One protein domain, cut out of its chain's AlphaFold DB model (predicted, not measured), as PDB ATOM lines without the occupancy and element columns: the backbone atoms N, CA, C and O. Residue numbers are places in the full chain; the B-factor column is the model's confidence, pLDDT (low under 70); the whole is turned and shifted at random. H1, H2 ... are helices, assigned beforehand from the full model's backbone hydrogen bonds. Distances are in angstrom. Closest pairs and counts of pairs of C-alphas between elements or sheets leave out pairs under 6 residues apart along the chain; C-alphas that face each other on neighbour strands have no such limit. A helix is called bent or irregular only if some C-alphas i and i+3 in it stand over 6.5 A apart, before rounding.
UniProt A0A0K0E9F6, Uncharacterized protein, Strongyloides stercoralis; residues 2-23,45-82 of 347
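AT A GLANCE: This is residues 2 to 23 and 45 to 82 of the 347 residues of an uncharacterized protein of Strongyloides stercoralis (UniProt A0A0K0E9F6). Two separate helices with open space between them: a long, nearly straight one, H2, makes the length of the whole, and a shorter one, H1, is set off to one side of it and aslant to it, with no contact between the two. The printed part has 60 residues, with two named helices in the order H1, H2 and no named strand; the class is all helix. It is extended, with a radius of gyration of the C-alphas of 16.6 A, and the C-alphas span 54 by 25 by 19 A.

IN THESE COORDINATES: H1 is residues 2 to 23, 32.0 A from first to last C-alpha. It begins at C-alpha 2, at (-56.536, -40.320, -29.390), and ends at C-alpha 23, at (-30.593, -51.980, -44.026). After the cut, residues 45 to 47 come before H2, which is residues 48 to 82 and measures 50.4 A from first to last C-alpha. H2 ends at C-alpha 82, at (-35.565, -66.549, -67.926). Neither helix is bent or irregular.

HOW THE PARTS SIT: H1 and H2 are apart: no C-alpha of the one is within 8 A of the other. Residues 2 to 23 stand free, and so do residues 45 to 82, of which 48 to 82 belong to H2. The N-to-C direction of H1 is (0.81, -0.42, -0.41) and that of H2 is (0.22, -0.87, -0.43). In H2 every O i to N i+4 pair is within hydrogen-bond range; in H1 17 of 18 are.

THE WHOLE: The two C-alphas farthest apart are those of Tyr 45 and Lys 82, at 55.5 A. Residues 24 to 44 are not printed, and C-alphas 23 and 45 are 33.9 A apart across this cut, which lies in the link from H1 to H2. The mean pLDDT of the printed part is 77.2, with residues 2 to 7, 18 to 23 and 45 to 46 under 70; the mean is 65 in H1 and 86 in H2.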
ATOM      1  N   LYS A   2     -57.612 -39.372 -29.796       51.67
ATOM      2  CA  LYS A   2     -56.536 -40.320 -29.390       51.67
ATOM      3  C   LYS A   2     -56.223 -41.468 -30.381       51.67
ATOM      4  O   LYS A   2     -55.084 -41.905 -30.451       51.67
ATOM      5  N   ILE A   3     -57.199 -41.925 -31.172       53.34
ATOM      6  CA  ILE A   3     -57.040 -43.058 -32.111       53.34
ATOM      7  C   ILE A   3     -56.132 -42.722 -33.312       53.34
ATOM      8  O   ILE A   3     -55.345 -43.565 -33.735       53.34
ATOM      9  N   LEU A   4     -56.170 -41.482 -33.813       52.62
ATOM     10  CA  LEU A   4     -55.325 -41.035 -34.933       52.62
ATOM     11  C   LEU A   4     -53.833 -41.027 -34.567       52.62
ATOM     12  O   LEU A   4     -52.987 -41.345 -35.399       52.62
ATOM     13  N   PHE A   5     -53.514 -40.724 -33.305       56.41
ATOM     14  CA  PHE A   5     -52.137 -40.718 -32.810       56.41
ATOM     15  C   PHE A   5     -51.531 -42.130 -32.807       56.41
ATOM     16  O   PHE A   5     -50.387 -42.313 -33.213       56.41
ATOM     17  N   ASN A   6     -52.328 -43.142 -32.442       54.37
ATOM     18  CA  ASN A   6     -51.904 -44.542 -32.473       54.37
ATOM     19  C   ASN A   6     -51.682 -45.048 -33.906       54.37
ATOM     20  O   ASN A   6     -50.738 -45.795 -34.136       54.37
ATOM     21  N   PHE A   7     -52.508 -44.627 -34.872       60.31
ATOM     22  CA  PHE A   7     -52.311 -44.990 -36.281       60.31
ATOM     23  C   PHE A   7     -51.037 -44.357 -36.861       60.31
ATOM     24  O   PHE A   7     -50.259 -45.044 -37.515       60.31
ATOM     25  N   SER A   8     -50.781 -43.078 -36.556       71.72
ATOM     26  CA  SER A   8     -49.548 -42.389 -36.962       71.72
ATOM     27  C   SER A   8     -48.298 -43.039 -36.355       71.72
ATOM     28  O   SER A   8     -47.339 -43.323 -37.069       71.72
ATOM     29  N   LEU A   9     -48.330 -43.367 -35.056       73.86
ATOM     30  CA  LEU A   9     -47.217 -44.036 -34.378       73.86
ATOM     31  C   LEU A   9     -46.977 -45.454 -34.922       73.86
ATOM     32  O   LEU A   9     -45.829 -45.846 -35.104       73.86
ATOM     33  N   LEU A  10     -48.042 -46.208 -35.217       74.25
ATOM     34  CA  LEU A  10     -47.941 -47.541 -35.815       74.25
ATOM     35  C   LEU A  10     -47.368 -47.479 -37.237       74.25
ATOM     36  O   LEU A  10     -46.506 -48.283 -37.572       74.25
ATOM     37  N   LEU A  11     -47.796 -46.512 -38.054       78.51
ATOM     38  CA  LEU A  11     -47.257 -46.306 -39.399       78.51
ATOM     39  C   LEU A  11     -45.763 -45.949 -39.349       78.51
ATOM     40  O   LEU A  11     -44.974 -46.514 -40.099       78.51
ATOM     41  N   LEU A  12     -45.366 -45.074 -38.423       78.97
ATOM     42  CA  LEU A  12     -43.970 -44.671 -38.234       78.97
ATOM     43  C   LEU A  12     -43.107 -45.835 -37.709       78.97
ATOM     44  O   LEU A  12     -41.979 -46.008 -38.164       78.97
ATOM     45  N   LEU A  13     -43.659 -46.695 -36.843       77.68
ATOM     46  CA  LEU A  13     -43.022 -47.943 -36.408       77.68
ATOM     47  C   LEU A  13     -42.866 -48.946 -37.563       77.68
ATOM     48  O   LEU A  13     -41.817 -49.568 -37.684       77.68
ATOM     49  N   VAL A  14     -43.881 -49.099 -38.423       76.92
ATOM     50  CA  VAL A  14     -43.828 -49.984 -39.601       76.92
ATOM     51  C   VAL A  14     -42.803 -49.487 -40.621       76.92
ATOM     52  O   VAL A  14     -42.055 -50.302 -41.153       76.92
ATOM     53  N   ILE A  15     -42.707 -48.173 -40.848       78.51
ATOM     54  CA  ILE A  15     -41.665 -47.571 -41.697       78.51
ATOM     55  C   ILE A  15     -40.276 -47.802 -41.086       78.51
ATOM     56  O   ILE A  15     -39.364 -48.220 -41.794       78.51
ATOM     57  N   PHE A  16     -40.115 -47.600 -39.774       77.22
ATOM     58  CA  PHE A  16     -38.845 -47.853 -39.091       77.22
ATOM     59  C   PHE A  16     -38.432 -49.330 -39.180       77.22
ATOM     60  O   PHE A  16     -37.301 -49.621 -39.557       77.22
ATOM     61  N   LEU A  17     -39.360 -50.259 -38.924       71.96
ATOM     62  CA  LEU A  17     -39.141 -51.704 -39.049       71.96
ATOM     63  C   LEU A  17     -38.784 -52.110 -40.484       71.96
ATOM     64  O   LEU A  17     -37.836 -52.871 -40.677       71.96
ATOM     65  N   ALA A  18     -39.500 -51.582 -41.481       66.80
ATOM     66  CA  ALA A  18     -39.220 -51.830 -42.893       66.80
ATOM     67  C   ALA A  18     -37.825 -51.330 -43.291       66.80
ATOM     68  O   ALA A  18     -37.095 -52.064 -43.950       66.80
ATOM     69  N   ASN A  19     -37.426 -50.139 -42.828       63.08
ATOM     70  CA  ASN A  19     -36.081 -49.612 -43.049       63.08
ATOM     71  C   ASN A  19     -35.025 -50.486 -42.356       63.08
ATOM     72  O   ASN A  19     -34.096 -50.927 -43.021       63.08
ATOM     73  N   THR A  20     -35.189 -50.834 -41.072       59.61
ATOM     74  CA  THR A  20     -34.219 -51.702 -40.372       59.61
ATOM     75  C   THR A  20     -34.083 -53.087 -41.006       59.61
ATOM     76  O   THR A  20     -32.987 -53.629 -41.024       59.61
ATOM     77  N   ALA A  21     -35.160 -53.644 -41.571       53.80
ATOM     78  CA  ALA A  21     -35.122 -54.931 -42.267       53.80
ATOM     79  C   ALA A  21     -34.535 -54.846 -43.691       53.80
ATOM     80  O   ALA A  21     -34.110 -55.865 -44.225       53.80
ATOM     81  N   PHE A  22     -34.507 -53.657 -44.306       49.66
ATOM     82  CA  PHE A  22     -33.839 -53.410 -45.591       49.66
ATOM     83  C   PHE A  22     -32.360 -53.017 -45.429       49.66
ATOM     84  O   PHE A  22     -31.552 -53.363 -46.288       49.66
ATOM     85  N   CYS A  23     -31.983 -52.355 -44.329       47.43
ATOM     86  CA  CYS A  23     -30.593 -51.980 -44.026       47.43
ATOM     87  C   CYS A  23     -29.646 -53.181 -43.841       47.43
ATOM     88  O   CYS A  23     -28.438 -53.018 -43.995       47.43
ATOM     89  N   TYR A  45     -41.551 -20.383 -36.231       53.96
ATOM     90  CA  TYR A  45     -42.691 -21.182 -36.683       53.96
ATOM     91  C   TYR A  45     -42.644 -21.334 -38.207       53.96
ATOM     92  O   TYR A  45     -43.018 -20.422 -38.947       53.96
ATOM     93  N   ILE A  46     -42.241 -22.515 -38.681       61.89
ATOM     94  CA  ILE A  46     -42.379 -22.892 -40.089       61.89
ATOM     95  C   ILE A  46     -43.868 -22.832 -40.441       61.89
ATOM     96  O   ILE A  46     -44.683 -23.566 -39.875       61.89
ATOM     97  N   LYS A  47     -44.229 -21.944 -41.372       73.13
ATOM     98  CA  LYS A  47     -45.617 -21.793 -41.819       73.13
ATOM     99  C   LYS A  47     -46.148 -23.122 -42.377       73.13
ATOM    100  O   LYS A  47     -45.403 -23.822 -43.072       73.13
ATOM    101  N   PRO A  48     -47.427 -23.465 -42.143       74.94
ATOM    102  CA  PRO A  48     -47.982 -24.745 -42.573       74.94
ATOM    103  C   PRO A  48     -47.911 -24.949 -44.094       74.94
ATOM    104  O   PRO A  48     -47.761 -26.090 -44.525       74.94
ATOM    105  N   GLU A  49     -47.932 -23.891 -44.921       77.93
ATOM    106  CA  GLU A  49     -47.755 -24.049 -46.373       77.93
ATOM    107  C   GLU A  49     -46.326 -24.467 -46.751       77.93
ATOM    108  O   GLU A  49     -46.141 -25.224 -47.704       77.93
ATOM    109  N   VAL A  50     -45.313 -24.001 -46.012       77.17
ATOM    110  CA  VAL A  50     -43.905 -24.368 -46.237       77.17
ATOM    111  C   VAL A  50     -43.669 -25.806 -45.792       77.17
ATOM    112  O   VAL A  50     -43.126 -26.598 -46.560       77.17
ATOM    113  N   LEU A  51     -44.158 -26.179 -44.604       73.32
ATOM    114  CA  LEU A  51     -44.076 -27.557 -44.121       73.32
ATOM    115  C   LEU A  51     -44.789 -28.526 -45.074       73.32
ATOM    116  O   LEU A  51     -44.247 -29.584 -45.387       73.32
ATOM    117  N   LYS A  52     -45.965 -28.148 -45.597       78.80
ATOM    118  CA  LYS A  52     -46.671 -28.946 -46.603       78.80
ATOM    119  C   LYS A  52     -45.841 -29.117 -47.880       78.80
ATOM    120  O   LYS A  52     -45.720 -30.241 -48.345       78.80
ATOM    121  N   LYS A  53     -45.226 -28.051 -48.412       83.60
ATOM    122  CA  LYS A  53     -44.345 -28.151 -49.593       83.60
ATOM    123  C   LYS A  53     -43.171 -29.107 -49.375       83.60
ATOM    124  O   LYS A  53     -42.893 -29.905 -50.261       83.60
ATOM    125  N   VAL A  54     -42.524 -29.057 -48.207       80.27
ATOM    126  CA  VAL A  54     -41.432 -29.984 -47.857       80.27
ATOM    127  C   VAL A  54     -41.942 -31.427 -47.800       80.27
ATOM    128  O   VAL A  54     -41.333 -32.311 -48.393       80.27
ATOM    129  N   ILE A  55     -43.092 -31.671 -47.163       81.13
ATOM    130  CA  ILE A  55     -43.716 -33.004 -47.111       81.13
ATOM    131  C   ILE A  55     -44.085 -33.507 -48.515       81.13
ATOM    132  O   ILE A  55     -43.790 -34.654 -48.840       81.13
ATOM    133  N   ASP A  56     -44.695 -32.666 -49.353       86.64
ATOM    134  CA  ASP A  56     -45.084 -33.019 -50.722       86.64
ATOM    135  C   ASP A  56     -43.837 -33.336 -51.585       86.64
ATOM    136  O   ASP A  56     -43.838 -34.316 -52.331       86.64
ATOM    137  N   GLN A  57     -42.752 -32.565 -51.440       87.99
ATOM    138  CA  GLN A  57     -41.479 -32.767 -52.147       87.99
ATOM    139  C   GLN A  57     -40.761 -34.055 -51.710       87.99
ATOM    140  O   GLN A  57     -40.364 -34.855 -52.559       87.99
ATOM    141  N   GLU A  58     -40.629 -34.302 -50.405       83.61
ATOM    142  CA  GLU A  58     -40.025 -35.542 -49.900       83.61
ATOM    143  C   GLU A  58     -40.893 -36.767 -50.221       83.61
ATOM    144  O   GLU A  58     -40.374 -37.821 -50.587       83.61
ATOM    145  N   SER A  59     -42.224 -36.630 -50.195       85.96
ATOM    146  CA  SER A  59     -43.140 -37.690 -50.629       85.96
ATOM    147  C   SER A  59     -42.949 -38.050 -52.108       85.96
ATOM    148  O   SER A  59     -42.954 -39.235 -52.450       85.96
ATOM    149  N   GLN A  60     -42.708 -37.062 -52.981       88.48
ATOM    150  CA  GLN A  60     -42.376 -37.309 -54.388       88.48
ATOM    151  C   GLN A  60     -41.036 -38.043 -54.547       88.48
ATOM    152  O   GLN A  60     -41.009 -39.067 -55.229       88.48
ATOM    153  N   LYS A  61     -39.968 -37.607 -53.859       89.34
ATOM    154  CA  LYS A  61     -38.661 -38.300 -53.871       89.34
ATOM    155  C   LYS A  61     -38.776 -39.757 -53.406       89.34
ATOM    156  O   LYS A  61     -38.223 -40.661 -54.032       89.34
ATOM    157  N   VAL A  62     -39.512 -40.010 -52.319       85.79
ATOM    158  CA  VAL A  62     -39.747 -41.370 -51.799       85.79
ATOM    159  C   VAL A  62     -40.533 -42.217 -52.801       85.79
ATOM    160  O   VAL A  62     -40.202 -43.385 -53.004       85.79
ATOM    161  N   LYS A  63     -41.542 -41.642 -53.467       90.71
ATOM    162  CA  LYS A  63     -42.324 -42.337 -54.496       90.71
ATOM    163  C   LYS A  63     -41.464 -42.721 -55.706       90.71
ATOM    164  O   LYS A  63     -41.536 -43.862 -56.147       90.71
ATOM    165  N   GLU A  64     -40.627 -41.808 -56.193       91.56
ATOM    166  CA  GLU A  64     -39.697 -42.063 -57.299       91.56
ATOM    167  C   GLU A  64     -38.696 -43.180 -56.954       91.56
ATOM    168  O   GLU A  64     -38.563 -44.146 -57.710       91.56
ATOM    169  N   LYS A  65     -38.073 -43.121 -55.766       88.55
ATOM    170  CA  LYS A  65     -37.190 -44.193 -55.270       88.55
ATOM    171  C   LYS A  65     -37.925 -45.539 -55.162       88.55
ATOM    172  O   LYS A  65     -37.374 -46.566 -55.556       88.55
ATOM    173  N   LEU A  66     -39.172 -45.553 -54.684       89.62
ATOM    174  CA  LEU A  66     -39.980 -46.773 -54.579       89.62
ATOM    175  C   LEU A  66     -40.317 -47.374 -55.954       89.62
ATOM    176  O   LEU A  66     -40.247 -48.593 -56.123       89.62
ATOM    177  N   ASP A  67     -40.658 -46.544 -56.940       91.96
ATOM    178  CA  ASP A  67     -40.946 -47.005 -58.300       91.96
ATOM    179  C   ASP A  67     -39.674 -47.495 -59.020       91.96
ATOM    180  O   ASP A  67     -39.726 -48.510 -59.719       91.96
ATOM    181  N   LEU A  68     -38.505 -46.893 -58.758       92.71
ATOM    182  CA  LEU A  68     -37.206 -47.413 -59.211       92.71
ATOM    183  C   LEU A  68     -36.889 -48.792 -58.600       92.71
ATOM    184  O   LEU A  68     -36.466 -49.704 -59.314       92.71
ATOM    185  N   ILE A  69     -37.130 -48.981 -57.296       90.04
ATOM    186  CA  ILE A  69     -36.956 -50.279 -56.621       90.04
ATOM    187  C   ILE A  69     -37.908 -51.326 -57.215       90.04
ATOM    188  O   ILE A  69     -37.474 -52.433 -57.531       90.04
ATOM    189  N   ARG A  70     -39.181 -50.980 -57.453       90.75
ATOM    190  CA  ARG A  70     -40.150 -51.871 -58.119       90.75
ATOM    191  C   ARG A  70     -39.676 -52.303 -59.506       90.75
ATOM    192  O   ARG A  70     -39.788 -53.482 -59.831       90.75
ATOM    193  N   GLN A  71     -39.114 -51.388 -60.300       91.95
ATOM    194  CA  GLN A  71     -38.544 -51.721 -61.611       91.95
ATOM    195  C   GLN A  71     -37.322 -52.646 -61.497       91.95
ATOM    196  O   GLN A  71     -37.252 -53.633 -62.232       91.95
ATOM    197  N   LYS A  72     -36.395 -52.388 -60.560       92.60
ATOM    198  CA  LYS A  72     -35.246 -53.278 -60.292       92.60
ATOM    199  C   LYS A  72     -35.718 -54.691 -59.909       92.60
ATOM    200  O   LYS A  72     -35.299 -55.659 -60.539       92.60
ATOM    201  N   VAL A  73     -36.656 -54.805 -58.964       90.37
ATOM    202  CA  VAL A  73     -37.221 -56.090 -58.508       90.37
ATOM    203  C   VAL A  73     -37.958 -56.823 -59.635       90.37
ATOM    204  O   VAL A  73     -37.766 -58.026 -59.800       90.37
ATOM    205  N   ALA A  74     -38.760 -56.125 -60.446       91.06
ATOM    206  CA  ALA A  74     -39.448 -56.729 -61.590       91.06
ATOM    207  C   ALA A  74     -38.460 -57.251 -62.650       91.06
ATOM    208  O   ALA A  74     -38.620 -58.366 -63.148       91.06
ATOM    209  N   LYS A  75     -37.401 -56.484 -62.945       92.04
ATOM    210  CA  LYS A  75     -36.335 -56.882 -63.874       92.04
ATOM    211  C   LYS A  75     -35.581 -58.116 -63.376       92.04
ATOM    212  O   LYS A  75     -35.418 -59.068 -64.134       92.04
ATOM    213  N   GLU A  76     -35.166 -58.129 -62.109       88.44
ATOM    214  CA  GLU A  76     -34.524 -59.300 -61.500       88.44
ATOM    215  C   GLU A  76     -35.439 -60.525 -61.479       88.44
ATOM    216  O   GLU A  76     -34.978 -61.645 -61.703       88.44
ATOM    217  N   TRP A  77     -36.732 -60.332 -61.211       88.01
ATOM    218  CA  TRP A  77     -37.709 -61.412 -61.244       88.01
ATOM    219  C   TRP A  77     -37.803 -62.013 -62.649       88.01
ATOM    220  O   TRP A  77     -37.666 -63.225 -62.799       88.01
ATOM    221  N   GLU A  78     -37.948 -61.188 -63.690       88.40
ATOM    222  CA  GLU A  78     -37.930 -61.653 -65.081       88.40
ATOM    223  C   GLU A  78     -36.629 -62.364 -65.465       88.40
ATOM    224  O   GLU A  78     -36.670 -63.386 -66.151       88.40
ATOM    225  N   GLU A  79     -35.477 -61.840 -65.047       85.80
ATOM    226  CA  GLU A  79     -34.172 -62.445 -65.318       85.80
ATOM    227  C   GLU A  79     -34.053 -63.821 -64.651       85.80
ATOM    228  O   GLU A  79     -33.673 -64.794 -65.303       85.80
ATOM    229  N   LYS A  80     -34.506 -63.945 -63.396       84.82
ATOM    230  CA  LYS A  80     -34.583 -65.221 -62.669       84.82
ATOM    231  C   LYS A  80     -35.562 -66.202 -63.333       84.82
ATOM    232  O   LYS A  80     -35.233 -67.381 -63.436       84.82
ATOM    233  N   GLN A  81     -36.706 -65.757 -63.866       80.29
ATOM    234  CA  GLN A  81     -37.615 -66.631 -64.636       80.29
ATOM    235  C   GLN A  81     -37.002 -67.094 -65.974       80.29
ATOM    236  O   GLN A  81     -37.143 -68.259 -66.357       80.29
ATOM    237  N   LYS A  82     -36.274 -66.214 -66.675       79.57
ATOM    238  CA  LYS A  82     -35.565 -66.549 -67.926       79.57
ATOM    239  C   LYS A  82     -34.412 -67.529 -67.670       79.57
ATOM    240  O   LYS A  82     -34.293 -68.512 -68.395       79.57
TER     241      LYS A  82